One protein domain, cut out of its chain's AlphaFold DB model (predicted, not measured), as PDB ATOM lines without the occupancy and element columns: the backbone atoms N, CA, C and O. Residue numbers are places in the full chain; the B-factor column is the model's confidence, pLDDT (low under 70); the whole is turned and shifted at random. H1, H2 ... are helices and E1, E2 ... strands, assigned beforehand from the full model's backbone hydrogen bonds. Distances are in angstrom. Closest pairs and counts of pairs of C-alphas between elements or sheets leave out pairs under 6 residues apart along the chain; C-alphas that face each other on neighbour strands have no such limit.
ATOM      1  N   ILE A 332      -0.307 -43.091   0.570       91.38
ATOM      2  CA  ILE A 332      -0.933 -42.037   1.380       91.38
ATOM      3  C   ILE A 332      -2.283 -41.720   0.748       91.38
ATOM      4  O   ILE A 332      -2.356 -41.437  -0.454       91.38
ATOM      5  N   GLY A 333      -3.348 -41.817   1.532       90.81
ATOM      6  CA  GLY A 333      -4.704 -41.720   1.015       90.81
ATOM      7  C   GLY A 333      -5.756 -41.803   2.101       90.81
ATOM      8  O   GLY A 333      -5.506 -42.287   3.201       90.81
ATOM      9  N   ASP A 334      -6.924 -41.285   1.769       88.38
ATOM     10  CA  ASP A 334      -8.123 -41.412   2.574       88.38
ATOM     11  C   ASP A 334      -8.652 -42.845   2.455       88.38
ATOM     12  O   ASP A 334      -8.664 -43.447   1.371       88.38
ATOM     13  N   THR A 335      -9.026 -43.412   3.594       81.94
ATOM     14  CA  THR A 335      -9.323 -44.830   3.745       81.94
ATOM     15  C   THR A 335     -10.516 -45.031   4.656       81.94
ATOM     16  O   THR A 335     -10.535 -44.568   5.793       81.94
ATOM     17  N   LEU A 336     -11.466 -45.836   4.183       70.38
ATOM     18  CA  LEU A 336     -12.375 -46.551   5.069       70.38
ATOM     19  C   LEU A 336     -11.584 -47.698   5.709       70.38
ATOM     20  O   LEU A 336     -11.568 -48.821   5.195       70.38
ATOM     21  N   ILE A 337     -10.856 -47.394   6.788       57.03
ATOM     22  CA  ILE A 337     -10.304 -48.432   7.658       57.03
ATOM     23  C   ILE A 337     -11.432 -48.907   8.556       57.03
ATOM     24  O   ILE A 337     -11.701 -48.348   9.611       57.03
ATOM     25  N   PHE A 338     -12.061 -50.001   8.150       62.31
ATOM     26  CA  PHE A 338     -12.754 -50.847   9.102       62.31
ATOM     27  C   PHE A 338     -11.685 -51.472   9.993       62.31
ATOM     28  O   PHE A 338     -10.986 -52.401   9.570       62.31
ATOM     29  N   ARG A 339     -11.502 -50.914  11.195       56.16
ATOM     30  CA  ARG A 339     -10.658 -51.537  12.211       56.16
ATOM     31  C   ARG A 339     -11.293 -52.871  12.562       56.16
ATOM     32  O   ARG A 339     -12.430 -52.924  13.019       56.16
ATOM     33  N   ASP A 340     -10.546 -53.937  12.300       54.41
ATOM     34  CA  ASP A 340     -10.820 -55.229  12.907       54.41
ATOM     35  C   ASP A 340     -10.497 -55.079  14.395       54.41
ATOM     36  O   ASP A 340      -9.334 -54.936  14.776       54.41
ATOM     37  N   ASP A 341     -11.544 -55.050  15.211       59.38
ATOM     38  CA  ASP A 341     -11.499 -54.964  16.671       59.38
ATOM     39  C   ASP A 341     -10.974 -56.256  17.333       59.38
ATOM     40  O   ASP A 341     -10.888 -56.343  18.557       59.38
ATOM     41  N   GLY A 342     -10.627 -57.261  16.523       57.31
ATOM     42  CA  GLY A 342     -10.322 -58.631  16.920       57.31
ATOM     43  C   GLY A 342     -11.486 -59.587  16.656       57.31
ATOM     44  O   GLY A 342     -11.266 -60.797  16.595       57.31
ATOM     45  N   ASN A 343     -12.699 -59.065  16.444       58.88
ATOM     46  CA  ASN A 343     -13.918 -59.839  16.210       58.88
ATOM     47  C   ASN A 343     -14.340 -59.840  14.728       58.88
ATOM     48  O   ASN A 343     -15.434 -60.301  14.398       58.88
ATOM     49  N   GLY A 344     -13.516 -59.296  13.823       55.62
ATOM     50  CA  GLY A 344     -13.803 -59.205  12.389       55.62
ATOM     51  C   GLY A 344     -14.968 -58.277  12.028       55.62
ATOM     52  O   GLY A 344     -15.362 -58.231  10.861       55.62
ATOM     53  N   SER A 345     -15.525 -57.553  13.000       54.72
ATOM     54  CA  SER A 345     -16.721 -56.735  12.811       54.72
ATOM     55  C   SER A 345     -16.354 -55.362  12.243       54.72
ATOM     56  O   SER A 345     -15.454 -54.705  12.765       54.72
ATOM     57  N   PRO A 346     -17.032 -54.885  11.182       56.56
ATOM     58  CA  PRO A 346     -16.730 -53.593  10.579       56.56
ATOM     59  C   PRO A 346     -17.171 -52.442  11.494       56.56
ATOM     60  O   PRO A 346     -18.303 -51.963  11.401       56.56
ATOM     61  N   VAL A 347     -16.266 -51.955  12.351       59.47
ATOM     62  CA  VAL A 347     -16.462 -50.681  13.056       59.47
ATOM     63  C   VAL A 347     -16.617 -49.586  12.001       59.47
ATOM     64  O   VAL A 347     -15.767 -49.427  11.125       59.47
ATOM     65  N   ASN A 348     -17.743 -48.872  12.048       50.34
ATOM     66  CA  ASN A 348     -18.170 -47.949  10.996       50.34
ATOM     67  C   ASN A 348     -17.454 -46.593  11.138       50.34
ATOM     68  O   ASN A 348     -18.057 -45.577  11.494       50.34
ATOM     69  N   GLU A 349     -16.134 -46.614  10.961       64.38
ATOM     70  CA  GLU A 349     -15.273 -45.453  11.160       64.38
ATOM     71  C   GLU A 349     -15.439 -44.417  10.046       64.38
ATOM     72  O   GLU A 349     -15.718 -44.720   8.881       64.38
ATOM     73  N   LYS A 350     -15.264 -43.149  10.426       75.56
ATOM     74  CA  LYS A 350     -15.234 -42.036   9.474       75.56
ATOM     75  C   LYS A 350     -14.023 -42.218   8.549       75.56
ATOM     76  O   LYS A 350     -13.024 -42.770   8.999       75.56
ATOM     77  N   PRO A 351     -14.060 -41.734   7.297       79.75
ATOM     78  CA  PRO A 351     -12.898 -41.802   6.418       79.75
ATOM     79  C   PRO A 351     -11.681 -41.118   7.063       79.75
ATOM     80  O   PRO A 351     -11.708 -39.913   7.338       79.75
ATOM     81  N   GLU A 352     -10.642 -41.905   7.347       86.06
ATOM     82  CA  GLU A 352      -9.396 -41.436   7.947       86.06
ATOM     83  C   GLU A 352      -8.294 -41.405   6.884       86.06
ATOM     84  O   GLU A 352      -8.075 -42.362   6.134       86.06
ATOM     85  N   LEU A 353      -7.565 -40.289   6.839       88.81
ATOM     86  CA  LEU A 353      -6.365 -40.140   6.025       88.81
ATOM     87  C   LEU A 353      -5.229 -40.939   6.666       88.81
ATOM     88  O   LEU A 353      -4.832 -40.644   7.793       88.81
ATOM     89  N   THR A 354      -4.687 -41.928   5.955       91.81
ATOM     90  CA  THR A 354      -3.665 -42.825   6.504       91.81
ATOM     91  C   THR A 354      -2.441 -42.995   5.616       91.81
ATOM     92  O   THR A 354      -2.425 -42.702   4.415       91.81
ATOM     93  N   ILE A 355      -1.379 -43.479   6.256       92.75
ATOM     94  CA  ILE A 355      -0.117 -43.899   5.662       92.75
ATOM     95  C   ILE A 355      -0.101 -45.425   5.727       92.75
ATOM     96  O   ILE A 355      -0.075 -45.988   6.816       92.75
ATOM     97  N   THR A 356      -0.117 -46.104   4.583       92.94
ATOM     98  CA  THR A 356      -0.179 -47.571   4.517       92.94
ATOM     99  C   THR A 356       1.096 -48.173   3.917       92.94
ATOM    100  O   THR A 356       1.573 -47.760   2.853       92.94
ATOM    101  N   CYS A 357       1.651 -49.175   4.605       93.50
ATOM    102  CA  CYS A 357       2.929 -49.804   4.286       93.50
ATOM    103  C   CYS A 357       2.874 -50.609   2.968       93.50
ATOM    104  O   CYS A 357       2.073 -51.542   2.844       93.50
ATOM    105  N   PRO A 358       3.738 -50.304   1.976       90.94
ATOM    106  CA  PRO A 358       3.646 -50.876   0.635       90.94
ATOM    107  C   PRO A 358       4.380 -52.213   0.474       90.94
ATOM    108  O   PRO A 358       4.154 -52.921  -0.506       90.94
ATOM    109  N   HIS A 359       5.295 -52.536   1.385       89.44
ATOM    110  CA  HIS A 359       6.236 -53.649   1.255       89.44
ATOM    111  C   HIS A 359       5.582 -54.993   1.620       89.44
ATOM    112  O   HIS A 359       4.406 -55.058   1.989       89.44
ATOM    113  N   HIS A 360       6.318 -56.091   1.471       85.19
ATOM    114  CA  HIS A 360       5.806 -57.444   1.677       85.19
ATOM    115  C   HIS A 360       6.278 -58.039   2.999       85.19
ATOM    116  O   HIS A 360       7.402 -57.805   3.450       85.19
ATOM    117  N   LEU A 361       5.418 -58.849   3.614       82.06
ATOM    118  CA  LEU A 361       5.798 -59.637   4.781       82.06
ATOM    119  C   LEU A 361       6.805 -60.704   4.332       82.06
ATOM    120  O   LEU A 361       6.529 -61.485   3.421       82.06
ATOM    121  N   LYS A 362       7.988 -60.741   4.958       80.31
ATOM    122  CA  LYS A 362       9.052 -61.699   4.598       80.31
ATOM    123  C   LYS A 362       8.619 -63.153   4.826       80.31
ATOM    124  O   LYS A 362       8.957 -64.014   4.015       80.31
ATOM    125  N   SER A 363       7.836 -63.389   5.881       78.12
ATOM    126  CA  SER A 363       7.160 -64.655   6.197       78.12
ATOM    127  C   SER A 363       6.144 -65.050   5.119       78.12
ATOM    128  O   SER A 363       6.164 -66.170   4.616       78.12
ATOM    129  N   ALA A 364       5.301 -64.108   4.695       78.75
ATOM    130  CA  ALA A 364       4.236 -64.324   3.723       78.75
ATOM    131  C   ALA A 364       4.481 -63.543   2.419       78.75
ATOM    132  O   ALA A 364       3.717 -62.646   2.075       78.75
ATOM    133  N   ARG A 365       5.503 -63.925   1.632       70.06
ATOM    134  CA  ARG A 365       5.927 -63.230   0.383       70.06
ATOM    135  C   ARG A 365       4.822 -62.955  -0.658       70.06
ATOM    136  O   ARG A 365       5.041 -62.181  -1.587       70.06
ATOM    137  N   LYS A 366       3.661 -63.616  -0.561       75.06
ATOM    138  CA  LYS A 366       2.484 -63.368  -1.415       75.06
ATOM    139  C   LYS A 366       1.622 -62.197  -0.927       75.06
ATOM    140  O   LYS A 366       0.976 -61.562  -1.760       75.06
ATOM    141  N   GLN A 367       1.640 -61.885   0.365       80.06
ATOM    142  CA  GLN A 367       0.873 -60.815   1.004       80.06
ATOM    143  C   GLN A 367       1.680 -59.507   1.058       80.06
ATOM    144  O   GLN A 367       2.912 -59.498   1.127       80.06
ATOM    145  N   SER A 368       0.978 -58.381   0.998       84.06
ATOM    146  CA  SER A 368       1.533 -57.068   1.339       84.06
ATOM    147  C   SER A 368       1.300 -56.795   2.820       84.06
ATOM    148  O   SER A 368       0.344 -57.312   3.388       84.06
ATOM    149  N   CYS A 369       2.181 -56.011   3.437       90.25
ATOM    150  CA  CYS A 369       2.111 -55.697   4.859       90.25
ATOM    151  C   CYS A 369       0.825 -54.946   5.209       90.25
ATOM    152  O   CYS A 369       0.096 -55.354   6.111       90.25
ATOM    153  N   LEU A 370       0.554 -53.869   4.463       90.50
ATOM    154  CA  LEU A 370      -0.640 -53.028   4.578       90.50
ATOM    155  C   LEU A 370      -0.932 -52.522   6.000       90.50
ATOM    156  O   LEU A 370      -2.051 -52.105   6.265       90.50
ATOM    157  N   ALA A 371       0.069 -52.516   6.885       91.50
ATOM    158  CA  ALA A 371       0.023 -51.807   8.156       91.50
ATOM    159  C   ALA A 371      -0.271 -50.325   7.902       91.50
ATOM    160  O   ALA A 371       0.391 -49.708   7.059       91.50
ATOM    161  N   SER A 372      -1.267 -49.785   8.593       91.12
ATOM    162  CA  SER A 372      -1.840 -48.464   8.351       91.12
ATOM    163  C   SER A 372      -1.750 -47.600   9.604       91.12
ATOM    164  O   SER A 372      -2.152 -48.016  10.687       91.12
ATOM    165  N   PHE A 373      -1.243 -46.384   9.423       91.81
ATOM    166  CA  PHE A 373      -0.955 -45.410  10.476       91.81
ATOM    167  C   PHE A 373      -1.744 -44.129  10.210       91.81
ATOM    168  O   PHE A 373      -1.867 -43.713   9.053       91.81
ATOM    169  N   LEU A 374      -2.279 -43.495  11.254       90.81
ATOM    170  CA  LEU A 374      -3.088 -42.285  11.106       90.81
ATOM    171  C   LEU A 374      -2.207 -41.109  10.656       90.81
ATOM    172  O   LEU A 374      -1.195 -40.800  11.285       90.81
ATOM    173  N   PHE A 375      -2.590 -40.411   9.583       88.88
ATOM    174  CA  PHE A 375      -1.869 -39.216   9.145       88.88
ATOM    175  C   PHE A 375      -2.216 -38.032  10.055       88.88
ATOM    176  O   PHE A 375      -3.117 -37.237   9.776       88.88
ATOM    177  N   ASN A 376      -1.479 -37.883  11.153       86.19
ATOM    178  CA  ASN A 376      -1.559 -36.676  11.965       86.19
ATOM    179  C   ASN A 376      -0.847 -35.514  11.247       86.19
ATOM    180  O   ASN A 376       0.361 -35.328  11.387       86.19
ATOM    181  N   LYS A 377      -1.619 -34.725  10.490       81.12
ATOM    182  CA  LYS A 377      -1.159 -33.540   9.739       81.12
ATOM    183  C   LYS A 377      -0.473 -32.472  10.611       81.12
ATOM    184  O   LYS A 377       0.303 -31.682  10.084       81.12
ATOM    185  N   ASP A 378      -0.795 -32.436  11.907       83.88
ATOM    186  CA  ASP A 378      -0.321 -31.438  12.873       83.88
ATOM    187  C   ASP A 378       0.920 -31.945  13.646       83.88
ATOM    188  O   ASP A 378       1.558 -31.202  14.396       83.88
ATOM    189  N   SER A 379       1.311 -33.209  13.431       85.12
ATOM    190  CA  SER A 379       2.558 -33.783  13.935       85.12
ATOM    191  C   SER A 379       3.775 -33.179  13.234       85.12
ATOM    192  O   SER A 379       3.823 -33.046  12.014       85.12
ATOM    193  N   GLN A 380       4.837 -32.927  14.002       82.06
ATOM    194  CA  GLN A 380       6.160 -32.576  13.465       82.06
ATOM    195  C   GLN A 380       6.851 -33.755  12.747       82.06
ATOM    196  O   GLN A 380       7.908 -33.585  12.135       82.06
ATOM    197  N   ALA A 381       6.299 -34.965  12.858       84.56
ATOM    198  CA  ALA A 381       6.850 -36.194  12.301       84.56
ATOM    199  C   ALA A 381       5.723 -37.125  11.805       84.56
ATOM    200  O   ALA A 381       5.559 -38.223  12.340       84.56
ATOM    201  N   PRO A 382       4.924 -36.719  10.796       85.56
ATOM    202  CA  PRO A 382       3.713 -37.446  10.399       85.56
ATOM    203  C   PRO A 382       3.992 -38.873   9.900       85.56
ATOM    204  O   PRO A 382       3.103 -39.711   9.936       85.56
ATOM    205  N   PHE A 383       5.223 -39.174   9.474       90.19
ATOM    206  CA  PHE A 383       5.640 -40.496   8.990       90.19
ATOM    207  C   PHE A 383       6.400 -41.350  10.025       90.19
ATOM    208  O   PHE A 383       6.813 -42.461   9.689       90.19
ATOM    209  N   ALA A 384       6.596 -40.874  11.262       89.94
ATOM    210  CA  ALA A 384       7.458 -41.541  12.246       89.94
ATOM    211  C   ALA A 384       7.005 -42.969  12.587       89.94
ATOM    212  O   ALA A 384       7.839 -43.874  12.643       89.94
ATOM    213  N   GLU A 385       5.699 -43.188  12.755       92.69
ATOM    214  CA  GLU A 385       5.122 -44.513  13.015       92.69
ATOM    215  C   GLU A 385       5.410 -45.475  11.856       92.69
ATOM    216  O   GLU A 385       5.974 -46.547  12.065       92.69
ATOM    217  N   TYR A 386       5.140 -45.048  10.618       94.50
ATOM    218  CA  TYR A 386       5.418 -45.827   9.410       94.50
ATOM    219  C   TYR A 386       6.910 -46.169   9.251       94.50
ATOM    220  O   TYR A 386       7.258 -47.327   8.999       94.50
ATOM    221  N   PHE A 387       7.810 -45.194   9.421       94.62
ATOM    222  CA  PHE A 387       9.254 -45.426   9.312       94.62
ATOM    223  C   PHE A 387       9.792 -46.332  10.431       94.62
ATOM    224  O   PHE A 387      10.729 -47.105  10.197       94.62
ATOM    225  N   THR A 388       9.186 -46.271  11.620       92.19
ATOM    226  CA  THR A 388       9.502 -47.129  12.772       92.19
ATOM    227  C   THR A 388       8.999 -48.553  12.559       92.19
ATOM    228  O   THR A 388       9.777 -49.493  12.711       92.19
ATOM    229  N   HIS A 389       7.755 -48.728  12.108       94.25
ATOM    230  CA  HIS A 389       7.204 -50.018  11.690       94.25
ATOM    231  C   HIS A 389       8.071 -50.667  10.601       94.25
ATOM    232  O   HIS A 389       8.483 -51.817  10.739       94.25
ATOM    233  N   TYR A 390       8.430 -49.926   9.545       93.81
ATOM    234  CA  TYR A 390       9.267 -50.474   8.475       93.81
ATOM    235  C   TYR A 390      10.648 -50.897   8.997       93.81
ATOM    236  O   TYR A 390      11.174 -51.947   8.611       93.81
ATOM    237  N   PHE A 391      11.223 -50.134   9.929       92.88
ATOM    238  CA  PHE A 391      12.469 -50.509  10.586       92.88
ATOM    239  C   PHE A 391      12.329 -51.790  11.423       92.88
ATOM    240  O   PHE A 391      13.130 -52.711  11.284       92.88
ATOM    241  N   GLN A 392      11.307 -51.889  12.269       92.94
ATOM    242  CA  GLN A 392      11.123 -53.033  13.161       92.94
ATOM    243  C   GLN A 392      10.738 -54.302  12.382       92.94
ATOM    244  O   GLN A 392      11.455 -55.302  12.441       92.94
ATOM    245  N   THR A 393       9.660 -54.245  11.600       91.88
ATOM    246  CA  THR A 393       9.061 -55.398  10.914       91.88
ATOM    247  C   THR A 393       9.846 -55.825   9.675       91.88
ATOM    248  O   THR A 393      10.106 -57.012   9.472       91.88
ATOM    249  N   HIS A 394      10.248 -54.882   8.818       91.12
ATOM    250  CA  HIS A 394      10.840 -55.225   7.522       91.12
ATOM    251  C   HIS A 394      12.369 -55.242   7.537       91.12
ATOM    252  O   HIS A 394      12.971 -56.151   6.954       91.12
ATOM    253  N   MET A 395      13.012 -54.289   8.216       89.31
ATOM    254  CA  MET A 395      14.476 -54.232   8.296       89.31
ATOM    255  C   MET A 395      15.024 -55.204   9.346       89.31
ATOM    256  O   MET A 395      15.768 -56.111   8.976       89.31
ATOM    257  N   LEU A 396      14.620 -55.060  10.614       89.62
ATOM    258  CA  LEU A 396      15.090 -55.883  11.737       89.62
ATOM    259  C   LEU A 396      14.389 -57.246  11.863       89.62
ATOM    260  O   LEU A 396      14.856 -58.084  12.626       89.62
ATOM    261  N   GLN A 397      13.298 -57.482  11.125       90.31
ATOM    262  CA  GLN A 397      12.523 -58.735  11.167       90.31
ATOM    263  C   GLN A 397      11.942 -59.078  12.545       90.31
ATOM    264  O   GLN A 397      11.690 -60.247  12.829       90.31
ATOM    265  N   LYS A 398      11.711 -58.065  13.386       90.31
ATOM    266  CA  LYS A 398      10.971 -58.241  14.636       90.31
ATOM    267  C   LYS A 398       9.518 -58.589  14.328       90.31
ATOM    268  O   LYS A 398       8.977 -58.162  13.305       90.31
ATOM    269  N   GLU A 399       8.895 -59.337  15.230       87.31
ATOM    270  CA  GLU A 399       7.456 -59.566  15.175       87.31
ATOM    271  C   GLU A 399       6.713 -58.227  15.238       87.31
ATOM    272  O   GLU A 399       7.103 -57.299  15.951       87.31
ATOM    273  N   GLU A 400       5.680 -58.103  14.414       81.81
ATOM    274  CA  GLU A 400       4.884 -56.887  14.315       81.81
ATOM    275  C   GLU A 400       3.870 -56.849  15.467       81.81
ATOM    276  O   GLU A 400       3.213 -57.868  15.700       81.81
ATOM    277  N   PRO A 401       3.714 -55.722  16.190       83.31
ATOM    278  CA  PRO A 401       2.790 -55.654  17.317       83.31
ATOM    279  C   PRO A 401       1.369 -56.042  16.899       83.31
ATOM    280  O   PRO A 401       0.875 -55.569  15.874       83.31
ATOM    281  N   SER A 402       0.699 -56.872  17.701       79.44
ATOM    282  CA  SER A 402      -0.628 -57.428  17.386       79.44
ATOM    283  C   SER A 402      -1.719 -56.368  17.182       79.44
ATOM    284  O   SER A 402      -2.667 -56.608  16.443       79.44
ATOM    285  N   TRP A 403      -1.556 -55.185  17.780       79.06
ATOM    286  CA  TRP A 403      -2.434 -54.020  17.626       79.06
ATOM    287  C   TRP A 403      -2.206 -53.218  16.330       79.06
ATOM    288  O   TRP A 403      -2.912 -52.238  16.088       79.06
ATOM    289  N   THR A 404      -1.234 -53.592  15.488       83.50
ATOM    290  CA  THR A 404      -0.938 -52.857  14.248       83.50
ATOM    291  C   THR A 404      -2.077 -53.043  13.246       83.50
ATOM    292  O   THR A 404      -2.196 -54.084  12.596       83.50
ATOM    293  N   SER A 405      -2.922 -52.019  13.114       84.06
ATOM    294  CA  SER A 405      -4.044 -52.006  12.173       84.06
ATOM    295  C   SER A 405      -3.553 -52.241  10.744       84.06
ATOM    296  O   SER A 405      -2.612 -51.590  10.294       84.06
ATOM    297  N   ARG A 406      -4.196 -53.159  10.010       85.69
ATOM    298  CA  ARG A 406      -3.888 -53.426   8.598       85.69
ATOM    299  C   ARG A 406      -5.082 -53.122   7.713       85.69
ATOM    300  O   ARG A 406      -6.155 -53.689   7.914       85.69
ATOM    301  N   TYR A 407      -4.870 -52.334   6.667       82.62
ATOM    302  CA  TYR A 407      -5.852 -52.185   5.605       82.62
ATOM    303  C   TYR A 407      -6.100 -53.530   4.897       82.62
ATOM    304  O   TYR A 407      -5.180 -54.166   4.375       82.62
ATOM    305  N   ARG A 408      -7.370 -53.941   4.827       80.62
ATOM    306  CA  ARG A 408      -7.838 -55.079   4.021       80.62
ATOM    307  C   ARG A 408      -8.661 -54.538   2.845       80.62
ATOM    308  O   ARG A 408      -9.629 -53.836   3.110       80.62
ATOM    309  N   PRO A 409      -8.362 -54.855   1.569       78.50
ATOM    310  CA  PRO A 409      -9.126 -54.335   0.422       78.50
ATOM    311  C   PRO A 409     -10.544 -54.910   0.294       78.50
ATOM    312  O   PRO A 409     -11.381 -54.340  -0.400       78.50
ATOM    313  N   ARG A 410     -10.821 -56.052   0.930       79.75
ATOM    314  CA  ARG A 410     -12.141 -56.692   0.985       79.75
ATOM    315  C   ARG A 410     -12.330 -57.339   2.350       79.75
ATOM    316  O   ARG A 410     -11.358 -57.845   2.915       79.75
ATOM    317  N   TYR A 411     -13.565 -57.366   2.825       75.38
ATOM    318  CA  TYR A 411     -13.980 -58.120   4.004       75.38
ATOM    319  C   TYR A 411     -15.312 -58.830   3.727       75.38
ATOM    320  O   TYR A 411     -15.985 -58.554   2.733       75.38
ATOM    321  N   LEU A 412     -15.653 -59.800   4.573       73.62
ATOM    322  CA  LEU A 412     -16.947 -60.473   4.538       73.62
ATOM    323  C   LEU A 412     -17.866 -59.761   5.531       73.62
ATOM    324  O   LEU A 412     -17.480 -59.569   6.681       73.62
ATOM    325  N   SER A 413     -19.050 -59.363   5.084       71.94
ATOM    326  CA  SER A 413     -20.106 -58.786   5.911       71.94
ATOM    327  C   SER A 413     -21.384 -59.619   5.808       71.94
ATOM    328  O   SER A 413     -21.592 -60.365   4.847       71.94
ATOM    329  N   GLY A 414     -22.233 -59.506   6.829       65.88
ATOM    330  CA  GLY A 414     -23.364 -60.407   7.050       65.88
ATOM    331  C   GLY A 414     -23.072 -61.400   8.177       65.88
ATOM    332  O   GLY A 414     -21.973 -61.941   8.271       65.88
ATOM    333  N   VAL A 415     -24.062 -61.592   9.049       61.38
ATOM    334  CA  VAL A 415     -23.990 -62.502  10.205       61.38
ATOM    335  C   VAL A 415     -24.304 -63.945   9.786       61.38
ATOM    336  O   VAL A 415     -23.746 -64.889  10.341       61.38
ATOM    337  N   ASP A 416     -25.150 -64.113   8.766       72.94
ATOM    338  CA  ASP A 416     -25.629 -65.416   8.309       72.94
ATOM    339  C   ASP A 416     -24.681 -66.059   7.296       72.94
ATOM    340  O   ASP A 416     -24.278 -65.446   6.302       72.94
ATOM    341  N   TYR A 426     -12.174 -49.068  -0.195       84.38
ATOM    342  CA  TYR A 426     -11.663 -48.160  -1.202       84.38
ATOM    343  C   TYR A 426     -10.505 -47.357  -0.620       84.38
ATOM    344  O   TYR A 426     -10.527 -46.977   0.551       84.38
ATOM    345  N   PHE A 427      -9.473 -47.146  -1.431       88.38
ATOM    346  CA  PHE A 427      -8.338 -46.287  -1.100       88.38
ATOM    347  C   PHE A 427      -8.353 -45.093  -2.038       88.38
ATOM    348  O   PHE A 427      -8.307 -45.264  -3.258       88.38
ATOM    349  N   ILE A 428      -8.398 -43.887  -1.485       89.12
ATOM    350  CA  ILE A 428      -8.456 -42.653  -2.262       89.12
ATOM    351  C   ILE A 428      -7.117 -41.927  -2.086       89.12
ATOM    352  O   ILE A 428      -6.896 -41.271  -1.068       89.12
ATOM    353  N   PRO A 429      -6.165 -42.077  -3.025       88.06
ATOM    354  CA  PRO A 429      -4.826 -41.522  -2.863       88.06
ATOM    355  C   PRO A 429      -4.843 -39.992  -2.922       88.06
ATOM    356  O   PRO A 429      -5.451 -39.423  -3.827       88.06
ATOM    357  N   ILE A 430      -4.095 -39.330  -2.029       86.12
ATOM    358  CA  ILE A 430      -3.967 -37.857  -2.048       86.12
ATOM    359  C   ILE A 430      -3.296 -37.338  -3.329       86.12
ATOM    360  O   ILE A 430      -3.585 -36.239  -3.791       86.12
ATOM    361  N   ASP A 431      -2.418 -38.150  -3.921       82.31
ATOM    362  CA  ASP A 431      -1.797 -37.927  -5.224       82.31
ATOM    363  C   ASP A 431      -1.714 -39.291  -5.943       82.31
ATOM    364  O   ASP A 431      -0.992 -40.191  -5.488       82.31
ATOM    365  N   PRO A 432      -2.421 -39.489  -7.074       79.56
ATOM    366  CA  PRO A 432      -2.358 -40.732  -7.845       79.56
ATOM    367  C   PRO A 432      -0.936 -41.102  -8.294       79.56
ATOM    368  O   PRO A 432      -0.601 -42.280  -8.399       79.56
ATOM    369  N   SER A 433      -0.058 -40.120  -8.508       75.62
ATOM    370  CA  SER A 433       1.341 -40.348  -8.876       75.62
ATOM    371  C   SER A 433       2.240 -40.730  -7.690       75.62
ATOM    372  O   SER A 433       3.235 -41.427  -7.906       75.62
ATOM    373  N   LEU A 434       1.864 -40.403  -6.445       79.94
ATOM    374  CA  LEU A 434       2.450 -41.036  -5.252       79.94
ATOM    375  C   LEU A 434       2.037 -42.509  -5.151       79.94
ATOM    376  O   LEU A 434       2.894 -43.366  -4.932       79.94
ATOM    377  N   HIS A 435       0.756 -42.815  -5.386       84.31
ATOM    378  CA  HIS A 435       0.252 -44.193  -5.398       84.31
ATOM    379  C   HIS A 435       0.960 -45.048  -6.463       84.31
ATOM    380  O   HIS A 435       1.378 -46.165  -6.169       84.31
ATOM    381  N   VAL A 436       1.203 -44.513  -7.669       79.50
ATOM    382  CA  VAL A 436       2.023 -45.194  -8.695       79.50
ATOM    383  C   VAL A 436       3.459 -45.419  -8.222       79.50
ATOM    384  O   VAL A 436       4.003 -46.492  -8.470       79.50
ATOM    385  N   ARG A 437       4.092 -44.462  -7.530       79.88
ATOM    386  CA  ARG A 437       5.467 -44.632  -7.015       79.88
ATOM    387  C   ARG A 437       5.541 -45.734  -5.949       79.88
ATOM    388  O   ARG A 437       6.430 -46.582  -6.031       79.88
ATOM    389  N   ALA A 438       4.577 -45.783  -5.028       83.75
ATOM    390  CA  ALA A 438       4.438 -46.859  -4.043       83.75
ATOM    391  C   ALA A 438       4.187 -48.232  -4.708       83.75
ATOM    392  O   ALA A 438       4.853 -49.218  -4.385       83.75
ATOM    393  N   PHE A 439       3.293 -48.289  -5.700       83.31
ATOM    394  CA  PHE A 439       2.966 -49.520  -6.425       83.31
ATOM    395  C   PHE A 439       4.120 -50.025  -7.300       83.31
ATOM    396  O   PHE A 439       4.443 -51.210  -7.273       83.31
ATOM    397  N   VAL A 440       4.834 -49.142  -8.003       79.81
ATOM    398  CA  VAL A 440       6.041 -49.512  -8.762       79.81
ATOM    399  C   VAL A 440       7.147 -50.026  -7.837       79.81
ATOM    400  O   VAL A 440       7.858 -50.955  -8.221       79.81
ATOM    401  N   HIS A 441       7.283 -49.499  -6.613       77.06
ATOM    402  CA  HIS A 441       8.195 -50.086  -5.626       77.06
ATOM    403  C   HIS A 441       7.772 -51.513  -5.243       77.06
ATOM    404  O   HIS A 441       8.586 -52.432  -5.290       77.06
ATOM    405  N   GLN A 442       6.492 -51.714  -4.915       79.38
ATOM    406  CA  GLN A 442       5.935 -53.027  -4.578       79.38
ATOM    407  C   GLN A 442       6.119 -54.058  -5.713       79.38
ATOM    408  O   GLN A 442       6.442 -55.216  -5.459       79.38
ATOM    409  N   LEU A 443       5.981 -53.635  -6.974       78.12
ATOM    410  CA  LEU A 443       6.224 -54.486  -8.142       78.12
ATOM    411  C   LEU A 443       7.713 -54.832  -8.330       78.12
ATOM    412  O   LEU A 443       8.027 -55.978  -8.651       78.12
ATOM    413  N   LYS A 444       8.637 -53.882  -8.113       74.88
ATOM    414  CA  LYS A 444      10.095 -54.110  -8.242       74.88
ATOM    415  C   LYS A 444      10.630 -55.173  -7.274       74.88
ATOM    416  O   LYS A 444      11.567 -55.888  -7.615       74.88
ATOM    417  N   ASP A 445      10.022 -55.293  -6.098       66.88
ATOM    418  CA  ASP A 445      10.379 -56.249  -5.038       66.88
ATOM    419  C   ASP A 445      10.008 -57.716  -5.387       66.88
ATOM    420  O   ASP A 445      10.423 -58.670  -4.725       66.88
ATOM    421  N   ARG A 446       9.225 -57.944  -6.456       63.78
ATOM    422  CA  ARG A 446       8.651 -59.256  -6.802       63.78
ATOM    423  C   ARG A 446       9.289 -59.885  -8.045       63.78
ATOM    424  O   ARG A 446       9.058 -59.469  -9.175       63.78
ATOM    425  N   ARG A 447       9.925 -61.053  -7.871       61.16
ATOM    426  CA  ARG A 447      10.265 -61.976  -8.984       61.16
ATOM    427  C   ARG A 447       9.049 -62.737  -9.559       61.16
ATOM    428  O   ARG A 447       9.230 -63.577 -10.442       61.16
ATOM    429  N   HIS A 448       7.836 -62.496  -9.052       55.81
ATOM    430  CA  HIS A 448       6.627 -63.282  -9.329       55.81
ATOM    431  C   HIS A 448       5.618 -62.487 -10.175       55.81
ATOM    432  O   HIS A 448       5.243 -61.385  -9.791       55.81
ATOM    433  N   LYS A 449       5.138 -63.072 -11.286       58.66
ATOM    434  CA  LYS A 449       4.278 -62.413 -12.300       58.66
ATOM    435  C   LYS A 449       2.919 -61.891 -11.805       58.66
ATOM    436  O   LYS A 449       2.263 -61.163 -12.542       58.66
ATOM    437  N   TRP A 450       2.491 -62.286 -10.608       55.53
ATOM    438  CA  TRP A 450       1.154 -62.026 -10.083       55.53
ATOM    439  C   TRP A 450       1.253 -61.238  -8.773       55.53
ATOM    440  O   TRP A 450       1.605 -61.778  -7.718       55.53
ATOM    441  N   VAL A 451       0.951 -59.944  -8.859       55.56
ATOM    442  CA  VAL A 451       0.750 -59.046  -7.721       55.56
ATOM    443  C   VAL A 451      -0.632 -58.441  -7.909       55.56
ATOM    444  O   VAL A 451      -0.834 -57.636  -8.814       55.56
ATOM    445  N   LEU A 452      -1.590 -58.867  -7.087       59.41
ATOM    446  CA  LEU A 452      -2.881 -58.187  -6.997       59.41
ATOM    447  C   LEU A 452      -2.634 -56.759  -6.507       59.41
ATOM    448  O   LEU A 452      -1.828 -56.561  -5.593       59.41
ATOM    449  N   GLN A 453      -3.324 -55.780  -7.092       67.88
ATOM    450  CA  GLN A 453      -3.288 -54.415  -6.580       67.88
ATOM    451  C   GLN A 453      -3.802 -54.442  -5.124       67.88
ATOM    452  O   GLN A 453      -4.890 -54.965  -4.880       67.88
ATOM    453  N   PRO A 454      -3.028 -53.948  -4.139       73.12
ATOM    454  CA  PRO A 454      -3.363 -54.092  -2.716       73.12
ATOM    455  C   PRO A 454      -4.575 -53.266  -2.265       73.12
ATOM    456  O   PRO A 454      -5.067 -53.467  -1.159       73.12
ATOM    457  N   PHE A 455      -5.042 -52.352  -3.114       82.12
ATOM    458  CA  PHE A 455      -6.188 -51.484  -2.885       82.12
ATOM    459  C   PHE A 455      -7.122 -51.541  -4.080       82.12
ATOM    460  O   PHE A 455      -6.674 -51.738  -5.212       82.12
ATOM    461  N   ILE A 456      -8.397 -51.267  -3.835       81.12
ATOM    462  CA  ILE A 456      -9.366 -51.008  -4.892       81.12
ATOM    463  C   ILE A 456      -9.579 -49.490  -4.946       81.12
ATOM    464  O   ILE A 456      -9.834 -48.843  -3.929       81.12
ATOM    465  N   LEU A 457      -9.393 -48.907  -6.131       82.25
ATOM    466  CA  LEU A 457      -9.664 -47.490  -6.372       82.25
ATOM    467  C   LEU A 457     -11.154 -47.318  -6.697       82.25
ATOM    468  O   LEU A 457     -11.675 -48.112  -7.484       82.25
ATOM    469  N   PRO A 458     -11.852 -46.320  -6.130       81.94
ATOM    470  CA  PRO A 458     -13.258 -46.099  -6.446       81.94
ATOM    471  C   PRO A 458     -13.455 -45.523  -7.861       81.94
ATOM    472  O   PRO A 458     -12.537 -44.879  -8.395       81.94
ATOM    473  N   PRO A 459     -14.651 -45.713  -8.454       82.81
ATOM    474  CA  PRO A 459     -15.093 -45.004  -9.656       82.81
ATOM    475  C   PRO A 459     -14.912 -43.480  -9.554       82.81
ATOM    476  O   PRO A 459     -14.860 -42.913  -8.462       82.81
ATOM    477  N   LEU A 460     -14.803 -42.794 -10.697       76.56
ATOM    478  CA  LEU A 460     -14.547 -41.342 -10.737       76.56
ATOM    479  C   LEU A 460     -15.721 -40.493 -10.214       76.56
ATOM    480  O   LEU A 460     -15.509 -39.362  -9.769       76.56
ATOM    481  N   ASP A 461     -16.911 -41.074 -10.292       82.81
ATOM    482  CA  ASP A 461     -18.247 -40.615  -9.919       82.81
ATOM    483  C   ASP A 461     -18.696 -41.091  -8.522       82.81
ATOM    484  O   ASP A 461     -19.756 -40.689  -8.051       82.81
ATOM    485  N   ASP A 462     -17.883 -41.895  -7.826       84.56
ATOM    486  CA  ASP A 462     -18.173 -42.366  -6.468       84.56
ATOM    487  C   ASP A 462     -18.245 -41.194  -5.473       84.56
ATOM    488  O   ASP A 462     -17.296 -40.412  -5.333       84.56
ATOM    489  N   GLU A 463     -19.350 -41.085  -4.734       84.75
ATOM    490  CA  GLU A 463     -19.564 -39.998  -3.771       84.75
ATOM    491  C   GLU A 463     -18.454 -39.918  -2.717       84.75
ATOM    492  O   GLU A 463     -18.062 -38.818  -2.324       84.75
ATOM    493  N   ARG A 464     -17.863 -41.054  -2.320       82.62
ATOM    494  CA  ARG A 464     -16.754 -41.101  -1.352       82.62
ATOM    495  C   ARG A 464     -15.479 -40.513  -1.940       82.62
ATOM    496  O   ARG A 464     -14.734 -39.849  -1.227       82.62
ATOM    497  N   LEU A 465     -15.240 -40.689  -3.243       84.19
ATOM    498  CA  LEU A 465     -14.135 -40.027  -3.942       84.19
ATOM    499  C   LEU A 465     -14.363 -38.510  -4.018       84.19
ATOM    500  O   LEU A 465     -13.409 -37.748  -3.877       84.19
ATOM    501  N   ILE A 466     -15.603 -38.059  -4.220       84.62
ATOM    502  CA  ILE A 466     -15.959 -36.630  -4.246       84.62
ATOM    503  C   ILE A 466     -15.821 -36.005  -2.848       84.62
ATOM    504  O   ILE A 466     -15.256 -34.923  -2.700       84.62
ATOM    505  N   GLU A 467     -16.306 -36.684  -1.812       85.44
ATOM    506  CA  GLU A 467     -16.224 -36.247  -0.417       85.44
ATOM    507  C   GLU A 467     -14.770 -36.232   0.091       85.44
ATOM    508  O   GLU A 467     -14.312 -35.252   0.682       85.44
ATOM    509  N   SER A 468     -14.002 -37.270  -0.236       83.25
ATOM    510  CA  SER A 468     -12.573 -37.347   0.058       83.25
ATOM    511  C   SER A 468     -11.770 -36.263  -0.658       83.25
ATOM    512  O   SER A 468     -10.955 -35.594  -0.023       83.25
ATOM    513  N   LYS A 469     -12.050 -35.984  -1.942       82.25
ATOM    514  CA  LYS A 469     -11.472 -34.823  -2.644       82.25
ATOM    515  C   LYS A 469     -11.746 -33.526  -1.882       82.25
ATOM    516  O   LYS A 469     -10.808 -32.774  -1.665       82.25
ATOM    517  N   LYS A 470     -12.964 -33.293  -1.374       84.69
ATOM    518  CA  LYS A 470     -13.278 -32.104  -0.550       84.69
ATOM    519  C   LYS A 470     -12.478 -32.052   0.763       84.69
ATOM    520  O   LYS A 470     -12.059 -30.968   1.165       84.69
ATOM    521  N   ARG A 471     -12.211 -33.188   1.425       80.25
ATOM    522  CA  ARG A 471     -11.281 -33.245   2.577       80.25
ATOM    523  C   ARG A 471      -9.845 -32.904   2.160       80.25
ATOM    524  O   ARG A 471      -9.201 -32.066   2.787       80.25
ATOM    525  N   ILE A 472      -9.362 -33.527   1.088       75.12
ATOM    526  CA  ILE A 472      -7.981 -33.435   0.592       75.12
ATOM    527  C   ILE A 472      -7.681 -32.064  -0.033       75.12
ATOM    528  O   ILE A 472      -6.571 -31.566   0.103       75.12
ATOM    529  N   GLU A 473      -8.654 -31.393  -0.649       75.94
ATOM    530  CA  GLU A 473      -8.498 -30.044  -1.215       75.94
ATOM    531  C   GLU A 473      -8.224 -28.965  -0.159       75.94
ATOM    532  O   GLU A 473      -7.683 -27.910  -0.503       75.94
ATOM    533  N   ASN A 474      -8.568 -29.241   1.104       70.88
ATOM    534  CA  ASN A 474      -8.251 -28.411   2.264       70.88
ATOM    535  C   ASN A 474      -6.907 -28.777   2.924       70.88
ATOM    536  O   ASN A 474      -6.405 -27.998   3.735       70.88
ATOM    537  N   LEU A 475      -6.283 -29.911   2.567       67.06
ATOM    538  CA  LEU A 475      -4.852 -30.096   2.821       67.06
ATOM    539  C   LEU A 475      -4.126 -29.090   1.919       67.06
ATOM    540  O   LEU A 475      -4.341 -29.125   0.701       67.06
ATOM    541  N   PRO A 476      -3.330 -28.146   2.458       58.31
ATOM    542  CA  PRO A 476      -2.953 -26.994   1.655       58.31
ATOM    543  C   PRO A 476      -2.105 -27.429   0.458       58.31
ATOM    544  O   PRO A 476      -1.208 -28.267   0.556       58.31
ATOM    545  N   LYS A 477      -2.475 -26.925  -0.720       50.12
ATOM    546  CA  LYS A 477      -2.182 -27.615  -1.978       50.12
ATOM    547  C   LYS A 477      -0.680 -27.616  -2.266       50.12
ATOM    548  O   LYS A 477      -0.089 -26.567  -2.538       50.12
ATOM    549  N   ALA A 478      -0.074 -28.804  -2.274       45.03
ATOM    550  CA  ALA A 478       1.231 -28.998  -2.890       45.03
ATOM    551  C   ALA A 478       1.158 -28.474  -4.338       45.03
ATOM    552  O   ALA A 478       0.213 -28.829  -5.048       45.03
ATOM    553  N   LYS A 479       2.086 -27.584  -4.747       43.41
ATOM    554  CA  LYS A 479       1.994 -26.791  -6.000       43.41
ATOM    555  C   LYS A 479       1.589 -27.714  -7.136       43.41
ATOM    556  O   LYS A 479       2.306 -28.674  -7.422       43.41
ATOM    557  N   SER A 480       0.424 -27.443  -7.720       35.91
ATOM    558  CA  SER A 480      -0.336 -28.447  -8.457       35.91
ATOM    559  C   SER A 480       0.485 -29.055  -9.585       35.91
ATOM    560  O   SER A 480       0.682 -28.442 -10.635       35.91
ATOM    561  N   LEU A 481       0.915 -30.302  -9.373       38.91
ATOM    562  CA  LEU A 481       1.353 -31.191 -10.437       38.91
ATOM    563  C   LEU A 481       0.175 -31.310 -11.407       38.91
ATOM    564  O   LEU A 481      -0.828 -31.936 -11.077       38.91
ATOM    565  N   ASN A 482       0.294 -30.612 -12.543       37.50
ATOM    566  CA  ASN A 482      -0.818 -30.184 -13.394       37.50
ATOM    567  C   ASN A 482      -1.925 -31.240 -13.562       37.50
ATOM    568  O   ASN A 482      -1.639 -32.405 -13.843       37.50
ATOM    569  N   LEU A 483      -3.190 -30.806 -13.463       39.91
ATOM    570  CA  LEU A 483      -4.394 -31.660 -13.420       39.91
ATOM    571  C   LEU A 483      -4.550 -32.639 -14.601       39.91
ATOM    572  O   LEU A 483      -5.286 -33.618 -14.480       39.91
ATOM    573  N   GLY A 484      -3.779 -32.474 -15.681       42.00
ATOM    574  CA  GLY A 484      -3.555 -33.517 -16.690       42.00
ATOM    575  C   GLY A 484      -3.132 -34.879 -16.111       42.00
ATOM    576  O   GLY A 484      -3.404 -35.902 -16.731       42.00
ATOM    577  N   LYS A 485      -2.572 -34.935 -14.891       48.75
ATOM    578  CA  LYS A 485      -2.319 -36.185 -14.152       48.75
ATOM    579  C   LYS A 485      -3.568 -36.990 -13.764       48.75
ATOM    580  O   LYS A 485      -3.420 -38.159 -13.427       48.75
ATOM    581  N   PHE A 486      -4.793 -36.462 -13.848       49.03
ATOM    582  CA  PHE A 486      -5.982 -37.311 -13.650       49.03
ATOM    583  C   PHE A 486      -6.173 -38.358 -14.765       49.03
ATOM    584  O   PHE A 486      -6.818 -39.381 -14.526       49.03
ATOM    585  N   TYR A 487      -5.511 -38.196 -15.922       48.94
ATOM    586  CA  TYR A 487      -5.335 -39.293 -16.883       48.94
ATOM    587  C   TYR A 487      -4.609 -40.497 -16.269       48.94
ATOM    588  O   TYR A 487      -4.952 -41.631 -16.601       48.94
ATOM    589  N   ASP A 488      -3.655 -40.290 -15.351       54.78
ATOM    590  CA  ASP A 488      -3.009 -41.401 -14.651       54.78
ATOM    591  C   ASP A 488      -3.978 -42.087 -13.678       54.78
ATOM    592  O   ASP A 488      -3.955 -43.309 -13.618       54.78
ATOM    593  N   TYR A 489      -4.896 -41.380 -12.997       56.84
ATOM    594  CA  TYR A 489      -5.920 -42.049 -12.169       56.84
ATOM    595  C   TYR A 489      -6.814 -42.967 -13.011       56.84
ATOM    596  O   TYR A 489      -6.945 -44.149 -12.696       56.84
ATOM    597  N   HIS A 490      -7.359 -42.465 -14.128       56.81
ATOM    598  CA  HIS A 490      -8.140 -43.296 -15.052       56.81
ATOM    599  C   HIS A 490      -7.305 -44.473 -15.580       56.81
ATOM    600  O   HIS A 490      -7.812 -45.586 -15.706       56.81
ATOM    601  N   LYS A 491      -6.019 -44.257 -15.873       60.44
ATOM    602  CA  LYS A 491      -5.109 -45.299 -16.354       60.44
ATOM    603  C   LYS A 491      -4.823 -46.360 -15.288       60.44
ATOM    604  O   LYS A 491      -4.832 -47.535 -15.634       60.44
ATOM    605  N   ILE A 492      -4.623 -45.989 -14.019       60.94
ATOM    606  CA  ILE A 492      -4.451 -46.937 -12.901       60.94
ATOM    607  C   ILE A 492      -5.745 -47.727 -12.695       60.94
ATOM    608  O   ILE A 492      -5.692 -48.949 -12.641       60.94
ATOM    609  N   TYR A 493      -6.899 -47.053 -12.666       59.16
ATOM    610  CA  TYR A 493      -8.214 -47.687 -12.538       59.16
ATOM    611  C   TYR A 493      -8.469 -48.705 -13.667       59.16
ATOM    612  O   TYR A 493      -8.799 -49.856 -13.395       59.16
ATOM    613  N   SER A 494      -8.210 -48.339 -14.930       58.62
ATOM    614  CA  SER A 494      -8.363 -49.268 -16.063       58.62
ATOM    615  C   SER A 494      -7.299 -50.371 -16.118       58.62
ATOM    616  O   SER A 494      -7.583 -51.460 -16.606       58.62
ATOM    617  N   LEU A 495      -6.079 -50.126 -15.617       57.16
ATOM    618  CA  LEU A 495      -5.056 -51.170 -15.480       57.16
ATOM    619  C   LEU A 495      -5.424 -52.168 -14.372       57.16
ATOM    620  O   LEU A 495      -5.162 -53.358 -14.528       57.16
ATOM    621  N   GLY A 496      -6.069 -51.706 -13.296       46.03
ATOM    622  CA  GLY A 496      -6.465 -52.511 -12.137       46.03
ATOM    623  C   GLY A 496      -7.382 -53.698 -12.454       46.03
ATOM    624  O   GLY A 496      -7.472 -54.618 -11.646       46.03
ATOM    625  N   MET A 497      -8.006 -53.735 -13.638       41.25
ATOM    626  CA  MET A 497      -8.784 -54.895 -14.086       41.25
ATOM    627  C   MET A 497      -7.927 -56.091 -14.529       41.25
ATOM    628  O   MET A 497      -8.396 -57.216 -14.393       41.25
TER     629      MET A 497
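This is residues 332 to 416 and 426 to 497 of the 657 residues of an uncharacterized protein of Wickerhamomyces ciferrii (strain ATCC 14091 / BCRC 22168 / CBS 111 / JCM 3599 / NBRC 0793 / NRRL Y-1031 F-60-10) (UniProt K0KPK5). A small, twisted sheet of four short strands makes the middle, with H1 over its E3 edge, H3 over E1 and E5 towards the other edge, and H2 running across E2 and E1. H4 packs on the first part of H2, while E4 lies away from the sheet and the helices; long links loop round this core. You will find 157 printed residues with four named helices and five named strands, in the order E1 E2 E3 H1 E4 E5 H2 H3 H4. The sheet's order is E3 - E2 - E1 - E5, all antiparallel; the class is mixed, helices and strands, with under half of the residues in named elements. The whole is compact and rounded, with a radius of gyration of the C-alphas of 16.0 A and spans of 41 by 39 by 38 A.

Find C-alpha 332 at (-0.933, -42.037, 1.380), where E1, residues 332 to 335, begins. E2 is residues 352 to 356, 11.6 A long, and E3 is residues 372 to 374. H1 runs over residues 384 to 395, 15.0 A, and E4 over residues 410 to 413. After the cut come E5, residues 427 to 429, and H2, residues 432 to 444, 18.3 A, beginning at (-2.358, -40.732, -7.845). H3 is residues 463 to 472, 14.0 A; H4, residues 483 to 495, 19.6 A, ends at (-5.056, -51.170, -15.480).

Start at the sheet, where E1, E2 and E3 form a meander, each strand the antiparallel neighbour of the one before. In the hairpin of E1 and E2, look at N 335 and O 352, 2.9 A apart; in that of E2 and E3, at N 355 and O 373, 2.8 A. Edge strand E5 is the antiparallel neighbour of E1, with N 334 and O 428 within hydrogen-bond range at 2.8 A. From edge to edge the strands' lines turn by 118 degrees. H1 is on the sheet, over E3 and along the strands, at a height of 9.4 A; C-alphas 373 and 386, the closest, are 6.5 A apart. H3 is on it too, over E1 and E5, slantwise to the strands, with closest C-alphas 428 and 465 of E5 and H3 at 6.5 A. H2 is on it, over E2 and E1, across the strands at 87 degrees to E1 on the local plane; C-alphas 332 and 435, the closest of E1 and H2, are 7.2 A apart. With residues 432 to 436 alone, H2 touches H4, the same way at a steep tilt of 42 degrees, the closest C-alphas being those of Pro 432 and Tyr 489, 5.8 A. H4 is not on the sheet, and E4 pairs with no named strand. Every O i to N i+4 pair is within hydrogen-bond range in H1, H2 and H3; in H4, 6 of 9 are.

The C-alphas farthest apart, of Asp 416 and Lys 479, are 49.6 A apart. Residues 417 to 425 are not printed, and C-alphas 416 and 426 stand 24.2 A apart across the cut. The links E1 to E2, E2 to E3, H1 to E4 and H2 to H3 are long. Mean pLDDT of the printed part is 75.3; look for values under 70 at residues 337 to 349, 414 to 415, 445 to 453 and 475 to 497.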